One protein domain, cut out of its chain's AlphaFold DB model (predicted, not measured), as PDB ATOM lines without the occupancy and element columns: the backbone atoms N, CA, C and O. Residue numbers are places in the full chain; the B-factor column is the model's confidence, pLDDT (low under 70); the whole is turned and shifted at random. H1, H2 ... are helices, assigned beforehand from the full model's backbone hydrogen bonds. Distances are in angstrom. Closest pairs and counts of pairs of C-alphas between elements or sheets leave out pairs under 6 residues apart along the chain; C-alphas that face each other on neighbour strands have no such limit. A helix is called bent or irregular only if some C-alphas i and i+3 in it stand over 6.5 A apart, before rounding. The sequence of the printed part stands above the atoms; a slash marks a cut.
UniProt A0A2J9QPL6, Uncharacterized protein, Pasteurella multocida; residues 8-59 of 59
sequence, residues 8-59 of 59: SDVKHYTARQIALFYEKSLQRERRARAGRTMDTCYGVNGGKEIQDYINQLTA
ATOM      1  N   SER A   8      34.905 -32.676  19.203       85.12
ATOM      2  CA  SER A   8      35.549 -31.945  20.305       85.12
ATOM      3  C   SER A   8      34.768 -32.000  21.619       85.12
ATOM      4  O   SER A   8      35.359 -31.904  22.693       85.12
ATOM      5  N   ASP A   9      33.449 -32.166  21.528       85.88
ATOM      6  CA  ASP A   9      32.529 -32.014  22.650       85.88
ATOM      7  C   ASP A   9      32.192 -33.370  23.286       85.88
ATOM      8  O   ASP A   9      31.566 -33.410  24.340       85.88
ATOM      9  N   VAL A  10      32.655 -34.484  22.698       85.81
ATOM     10  CA  VAL A  10      32.378 -35.858  23.164       85.81
ATOM     11  C   VAL A  10      32.805 -36.061  24.620       85.81
ATOM     12  O   VAL A  10      32.101 -36.724  25.376       85.81
ATOM     13  N   LYS A  11      33.903 -35.426  25.056       88.38
ATOM     14  CA  LYS A  11      34.372 -35.463  26.455       88.38
ATOM     15  C   LYS A  11      33.401 -34.828  27.462       88.38
ATOM     16  O   LYS A  11      33.544 -35.044  28.659       88.38
ATOM     17  N   HIS A  12      32.445 -34.032  26.986       92.88
ATOM     18  CA  HIS A  12      31.419 -33.367  27.791       92.88
ATOM     19  C   HIS A  12      30.034 -34.007  27.628       92.88
ATOM     20  O   HIS A  12      29.056 -33.497  28.172       92.88
ATOM     21  N   TYR A  13      29.921 -35.094  26.864       91.94
ATOM     22  CA  TYR A  13      28.641 -35.753  26.644       91.94
ATOM     23  C   TYR A  13      28.220 -36.545  27.878       91.94
ATOM     24  O   TYR A  13      29.006 -37.249  28.508       91.94
ATOM     25  N   THR A  14      26.930 -36.480  28.182       92.62
ATOM     26  CA  THR A  14      26.283 -37.435  29.083       92.62
ATOM     27  C   THR A  14      26.318 -38.842  28.482       92.62
ATOM     28  O   THR A  14      26.393 -39.011  27.263       92.62
ATOM     29  N   ALA A  15      26.167 -39.872  29.319       92.69
ATOM     30  CA  ALA A  15      26.133 -41.265  28.863       92.69
ATOM     31  C   ALA A  15      25.105 -41.503  27.737       92.69
ATOM     32  O   ALA A  15      25.399 -42.175  26.749       92.69
ATOM     33  N   ARG A  16      23.919 -40.881  27.830       91.56
ATOM     34  CA  ARG A  16      22.883 -40.978  26.791       91.56
ATOM     35  C   ARG A  16      23.310 -40.329  25.474       91.56
ATOM     36  O   ARG A  16      23.032 -40.876  24.411       91.56
ATOM     37  N   GLN A  17      23.985 -39.184  25.526       89.81
ATOM     38  CA  GLN A  17      24.494 -38.515  24.325       89.81
ATOM     39  C   GLN A  17      25.618 -39.316  23.660       89.81
ATOM     40  O   GLN A  17      25.663 -39.377  22.435       89.81
ATOM     41  N   ILE A  18      26.479 -39.970  24.447       90.50
ATOM     42  CA  ILE A  18      27.508 -40.884  23.932       90.50
ATOM     43  C   ILE A  18      26.857 -42.067  23.206       90.50
ATOM     44  O   ILE A  18      27.229 -42.368  22.073       90.50
ATOM     45  N   ALA A  19      25.851 -42.701  23.816       91.19
ATOM     46  CA  ALA A  19      25.127 -43.811  23.196       91.19
ATOM     47  C   ALA A  19      24.484 -43.400  21.861       91.19
ATOM     48  O   ALA A  19      24.700 -44.057  20.844       91.19
ATOM     49  N   LEU A  20      23.779 -42.263  21.843       89.69
ATOM     50  CA  LEU A  20      23.174 -41.714  20.625       89.69
ATOM     51  C   LEU A  20      24.222 -41.400  19.551       89.69
ATOM     52  O   LEU A  20      24.015 -41.706  18.377       89.69
ATOM     53  N   PHE A  21      25.356 -40.816  19.937       88.88
ATOM     54  CA  PHE A  21      26.441 -40.511  19.010       88.88
ATOM     55  C   PHE A  21      26.967 -41.773  18.312       88.88
ATOM     56  O   PHE A  21      27.104 -41.790  17.082       88.88
ATOM     57  N   TYR A  22      27.233 -42.838  19.072       88.69
ATOM     58  CA  TYR A  22      27.708 -44.102  18.510       88.69
ATOM     59  C   TYR A  22      26.644 -44.795  17.660       88.69
ATOM     60  O   TYR A  22      26.965 -45.268  16.572       88.69
ATOM     61  N   GLU A  23      25.381 -44.788  18.085       90.50
ATOM     62  CA  GLU A  23      24.270 -45.346  17.308       90.50
ATOM     63  C   GLU A  23      24.153 -44.666  15.934       90.50
ATOM     64  O   GLU A  23      24.107 -45.332  14.896       90.50
ATOM     65  N   LYS A  24      24.190 -43.327  15.902       89.50
ATOM     66  CA  LYS A  24      24.153 -42.558  14.648       89.50
ATOM     67  C   LYS A  24      25.392 -42.779  13.786       89.50
ATOM     68  O   LYS A  24      25.288 -42.798  12.558       89.50
ATOM     69  N   SER A  25      26.557 -42.939  14.407       89.19
ATOM     70  CA  SER A  25      27.801 -43.240  13.693       89.19
ATOM     71  C   SER A  25      27.732 -44.619  13.032       89.19
ATOM     72  O   SER A  25      27.994 -44.732  11.834       89.19
ATOM     73  N   LEU A  26      27.250 -45.632  13.756       90.81
ATOM     74  CA  LEU A  26      27.065 -46.990  13.245       90.81
ATOM     75  C   LEU A  26      26.049 -47.038  12.092       90.81
ATOM     76  O   LEU A  26      26.315 -47.648  11.058       90.81
ATOM     77  N   GLN A  27      24.906 -46.354  12.227       91.06
ATOM     78  CA  GLN A  27      23.900 -46.250  11.156       91.06
ATOM     79  C   GLN A  27      24.493 -45.649   9.877       91.06
ATOM     80  O   GLN A  27      24.221 -46.124   8.771       91.06
ATOM     81  N   ARG A  28      25.335 -44.617  10.008       89.56
ATOM     82  CA  ARG A  28      26.011 -43.996   8.865       89.56
ATOM     83  C   ARG A  28      26.979 -44.964   8.188       89.56
ATOM     84  O   ARG A  28      26.971 -45.054   6.962       89.56
ATOM     85  N   GLU A  29      27.791 -45.682   8.958       91.38
ATOM     86  CA  GLU A  29      28.733 -46.660   8.403       91.38
ATOM     87  C   GLU A  29      28.022 -47.795   7.667       91.38
ATOM     88  O   GLU A  29      28.431 -48.160   6.561       91.38
ATOM     89  N   ARG A  30      26.927 -48.315   8.232       93.50
ATOM     90  CA  ARG A  30      26.123 -49.358   7.585       93.50
ATOM     91  C   ARG A  30      25.520 -48.884   6.266       93.50
ATOM     92  O   ARG A  30      25.643 -49.584   5.267       93.50
ATOM     93  N   ARG A  31      24.961 -47.669   6.224       92.00
ATOM     94  CA  ARG A  31      24.445 -47.066   4.979       92.00
ATOM     95  C   ARG A  31      25.542 -46.857   3.937       92.00
ATOM     96  O   ARG A  31      25.338 -47.169   2.770       92.00
ATOM     97  N   ALA A  32      26.717 -46.385   4.351       91.88
ATOM     98  CA  ALA A  32      27.860 -46.227   3.452       91.88
ATOM     99  C   ALA A  32      28.374 -47.576   2.919       91.88
ATOM    100  O   ALA A  32      28.863 -47.662   1.793       91.88
ATOM    101  N   ARG A  33      28.281 -48.647   3.715       92.69
ATOM    102  CA  ARG A  33      28.570 -50.009   3.257       92.69
ATOM    103  C   ARG A  33      27.520 -50.491   2.258       92.69
ATOM    104  O   ARG A  33      27.910 -50.926   1.186       92.69
ATOM    105  N   ALA A  34      26.234 -50.350   2.574       91.75
ATOM    106  CA  ALA A  34      25.139 -50.731   1.685       91.75
ATOM    107  C   ALA A  34      25.235 -50.034   0.317       91.75
ATOM    108  O   ALA A  34      25.109 -50.699  -0.705       91.75
ATOM    109  N   GLY A  35      25.542 -48.731   0.295       90.94
ATOM    110  CA  GLY A  35      25.771 -47.981  -0.946       90.94
ATOM    111  C   GLY A  35      26.915 -48.560  -1.782       90.94
ATOM    112  O   GLY A  35      26.711 -48.904  -2.937       90.94
ATOM    113  N   ARG A  36      28.088 -48.794  -1.174       90.56
ATOM    114  CA  ARG A  36      29.225 -49.425  -1.873       90.56
ATOM    115  C   ARG A  36      28.903 -50.822  -2.400       90.56
ATOM    116  O   ARG A  36      29.347 -51.183  -3.487       90.56
ATOM    117  N   THR A  37      28.164 -51.617  -1.628       87.88
ATOM    118  CA  THR A  37      27.706 -52.941  -2.059       87.88
ATOM    119  C   THR A  37      26.772 -52.826  -3.262       87.88
ATOM    120  O   THR A  37      26.999 -53.518  -4.246       87.88
ATOM    121  N   MET A  38      25.795 -51.916  -3.239       86.50
ATOM    122  CA  MET A  38      24.920 -51.643  -4.386       86.50
ATOM    123  C   MET A  38      25.707 -51.228  -5.631       86.50
ATOM    124  O   MET A  38      25.475 -51.788  -6.701       86.50
ATOM    125  N   ASP A  39      26.664 -50.312  -5.483       86.38
ATOM    126  CA  ASP A  39      27.504 -49.840  -6.589       86.38
ATOM    127  C   ASP A  39      28.342 -50.981  -7.187       86.38
ATOM    128  O   ASP A  39      28.454 -51.110  -8.402       86.38
ATOM    129  N   THR A  40      28.896 -51.852  -6.336       83.38
ATOM    130  CA  THR A  40      29.704 -53.007  -6.770       83.38
ATOM    131  C   THR A  40      28.846 -54.072  -7.455       83.38
ATOM    132  O   THR A  40      29.299 -54.752  -8.371       83.38
ATOM    133  N   CYS A  41      27.598 -54.228  -7.017       80.94
ATOM    134  CA  CYS A  41      26.657 -55.203  -7.561       80.94
ATOM    135  C   CYS A  41      25.874 -54.676  -8.776       80.94
ATOM    136  O   CYS A  41      25.042 -55.402  -9.334       80.94
ATOM    137  N   TYR A  42      26.136 -53.438  -9.201       76.12
ATOM    138  CA  TYR A  42      25.505 -52.831 -10.362       76.12
ATOM    139  C   TYR A  42      25.866 -53.604 -11.639       76.12
ATOM    140  O   TYR A  42      27.031 -53.728 -12.008       76.12
ATOM    141  N   GLY A  43      24.854 -54.148 -12.317       70.94
ATOM    142  CA  GLY A  43      25.014 -54.867 -13.587       70.94
ATOM    143  C   GLY A  43      25.289 -56.373 -13.478       70.94
ATOM    144  O   GLY A  43      25.252 -57.049 -14.502       70.94
ATOM    145  N   VAL A  44      25.491 -56.924 -12.273       73.38
ATOM    146  CA  VAL A  44      25.721 -58.375 -12.065       73.38
ATOM    147  C   VAL A  44      24.522 -59.123 -11.474       73.38
ATOM    148  O   VAL A  44      24.645 -60.301 -11.162       73.38
ATOM    149  N   ASN A  45      23.356 -58.471 -11.344       65.44
ATOM    150  CA  ASN A  45      22.153 -59.025 -10.704       65.44
ATOM    151  C   ASN A  45      22.494 -59.712  -9.373       65.44
ATOM    152  O   ASN A  45      22.436 -60.933  -9.262       65.44
ATOM    153  N   GLY A  46      22.820 -58.912  -8.351       67.88
ATOM    154  CA  GLY A  46      23.252 -59.375  -7.023       67.88
ATOM    155  C   GLY A  46      22.327 -60.364  -6.290       67.88
ATOM    156  O   GLY A  46      22.671 -60.861  -5.222       67.88
ATOM    157  N   GLY A  47      21.169 -60.697  -6.856       82.19
ATOM    158  CA  GLY A  47      20.306 -61.752  -6.354       82.19
ATOM    159  C   GLY A  47      19.705 -61.440  -4.985       82.19
ATOM    160  O   GLY A  47      19.888 -60.372  -4.398       82.19
ATOM    161  N   LYS A  48      18.938 -62.403  -4.477       84.81
ATOM    162  CA  LYS A  48      18.206 -62.276  -3.214       84.81
ATOM    163  C   LYS A  48      19.135 -62.090  -2.009       84.81
ATOM    164  O   LYS A  48      18.828 -61.305  -1.124       84.81
ATOM    165  N   GLU A  49      20.287 -62.755  -2.010       85.94
ATOM    166  CA  GLU A  49      21.236 -62.732  -0.891       85.94
ATOM    167  C   GLU A  49      21.839 -61.342  -0.657       85.94
ATOM    168  O   GLU A  49      21.921 -60.886   0.484       85.94
ATOM    169  N   ILE A  50      22.208 -60.629  -1.726       86.69
ATOM    170  CA  ILE A  50      22.739 -59.266  -1.605       86.69
ATOM    171  C   ILE A  50      21.638 -58.306  -1.154       86.69
ATOM    172  O   ILE A  50      21.896 -57.432  -0.326       86.69
ATOM    173  N   GLN A  51      20.404 -58.492  -1.631       86.00
ATOM    174  CA  GLN A  51      19.276 -57.683  -1.180       86.00
ATOM    175  C   GLN A  51      18.974 -57.902   0.310       86.00
ATOM    176  O   GLN A  51      18.786 -56.930   1.040       86.00
ATOM    177  N   ASP A  52      18.986 -59.150   0.783       89.56
ATOM    178  CA  ASP A  52      18.796 -59.479   2.199       89.56
ATOM    179  C   ASP A  52      19.932 -58.904   3.060       89.56
ATOM    180  O   ASP A  52      19.680 -58.337   4.125       89.56
ATOM    181  N   TYR A  53      21.175 -58.952   2.574       89.25
ATOM    182  CA  TYR A  53      22.320 -58.328   3.238       89.25
ATOM    183  C   TYR A  53      22.194 -56.801   3.328       89.25
ATOM    184  O   TYR A  53      22.438 -56.212   4.383       89.25
ATOM    185  N   ILE A  54      21.773 -56.139   2.250       89.50
ATOM    186  CA  ILE A  54      21.527 -54.693   2.252       89.50
ATOM    187  C   ILE A  54      20.412 -54.346   3.236       89.50
ATOM    188  O   ILE A  54      20.586 -53.429   4.037       89.50
ATOM    189  N   ASN A  55      19.323 -55.117   3.243       90.50
ATOM    190  CA  ASN A  55      18.224 -54.930   4.184       90.50
ATOM    191  C   ASN A  55      18.709 -55.044   5.636       90.50
ATOM    192  O   ASN A  55      18.344 -54.210   6.456       90.50
ATOM    193  N   GLN A  56      19.595 -55.994   5.955       90.31
ATOM    194  CA  GLN A  56      20.205 -56.103   7.290       90.31
ATOM    195  C   GLN A  56      21.069 -54.887   7.664       90.31
ATOM    196  O   GLN A  56      21.160 -54.524   8.837       90.31
ATOM    197  N   LEU A  57      21.726 -54.253   6.689       87.06
ATOM    198  CA  LEU A  57      22.525 -53.049   6.922       87.06
ATOM    199  C   LEU A  57      21.654 -51.800   7.112       87.06
ATOM    200  O   LEU A  57      22.056 -50.892   7.843       87.06
ATOM    201  N   THR A  58      20.495 -51.729   6.456       85.94
ATOM    202  CA  THR A  58      19.643 -50.529   6.447       85.94
ATOM    203  C   THR A  58      18.414 -50.594   7.352       85.94
ATOM    204  O   THR A  58      17.771 -49.554   7.501       85.94
ATOM    205  N   ALA A  59      18.095 -51.765   7.915       77.81
ATOM    206  CA  ALA A  59      17.022 -51.969   8.892       77.81
ATOM    207  C   ALA A  59      17.205 -51.148  10.178       77.81
ATOM    208  O   ALA A  59      18.366 -50.878  10.577       77.81
TER     209      ALA A  59
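AT A GLANCE: This is residues 8 to 59 of the 59 residues of an uncharacterized protein of Pasteurella multocida (UniProt A0A2J9QPL6). One long helix, H2, makes most of the length of a thin rod, and at its far end the chain folds back through a loop, residues 41 to 46, so that a shorter helix, H3, runs back beside the second half of H2. The result is a lopsided helical hairpin, partly closed, in which the last residues of H3 come against H2, while at the other end of H2 the short irregular helix H1 makes a small hook. The printed part has 52 residues, with three named helices in the order H1, H2, H3 and no named strand, and its class is all helix. It is extended, with a radius of gyration of the C-alphas of 15.4 A, and the C-alphas span 47 by 18 by 7 A along their three main axes.

HOW THE PARTS SIT: The printed part begins with H1, residues 8 to 12, and a tight link of two residues joins it to H2, residues 15 to 40. H1 is close to H2 but not clearly touching it, with 1 pair of C-alphas within 8 A. The closest C-alphas of the two are those of Val 10 and Ile 18, 7.0 A apart, and their centres are 19.6 A apart. A short link of six residues leads from H2 to H3, residues 47 to 58. H2 and H3 touch, with 10 pairs of C-alphas within 8 A. The closest C-alphas of this pair are those of Arg 30 and Leu 57, 5.2 A apart. H2 touches H3 with residues 27 to 37 alone, and H3 touches H2 with residues 54 to 58 alone. Their lines stand at a shallow tilt of 22 degrees and they run opposite ways; the two are a helical hairpin. Their centres are 15.7 A apart. H1 and H3 are apart. In H2 and H3 every pair of O i and N i+4 is within hydrogen-bond range. In H1 0 of 1 such pairs is within range, and 1 of its 2 pairs of O i and N i+3 is.

IN THESE COORDINATES: H1 has five residues, from Ser 8, with its C-alpha at (35.549, -31.945, 20.305), to His 12. It is 8.7 A from first to last C-alpha and irregular, with C-alphas 8 and 11 standing 7.2 A apart. H2 is the longest helix, with 26 residues from Ala 15 to Thr 40, and measures 37.7 A from first to last C-alpha. It begins with C-alpha 15 at (26.133, -41.265, 28.863) and ends with C-alpha 40 at (29.704, -53.007, -6.770); between these two points z falls from 28.863 to -6.770. H3 has 12 residues from Gly 47 to Thr 58 and measures 17.0 A from first to last C-alpha. In it z rises again, from -6.354 at C-alpha 47 to 6.447 at C-alpha 58, which stands at (19.643, -50.529, 6.447).

THE WHOLE: The outline is a rod, and the two C-alphas farthest apart are those of His 12 and Val 44, at 47.4 A. The first and last printed C-alphas, those of Ser 8 and Ala 59, are 29.6 A apart. The printed part runs from residue 8 to residue 59, the chain's last residue, and has no cut. Neither link is long. The mean pLDDT of the printed part is 87.0; the model's confidence is low, under 70, at residues 45 to 46, which lie in the link from H2 to H3.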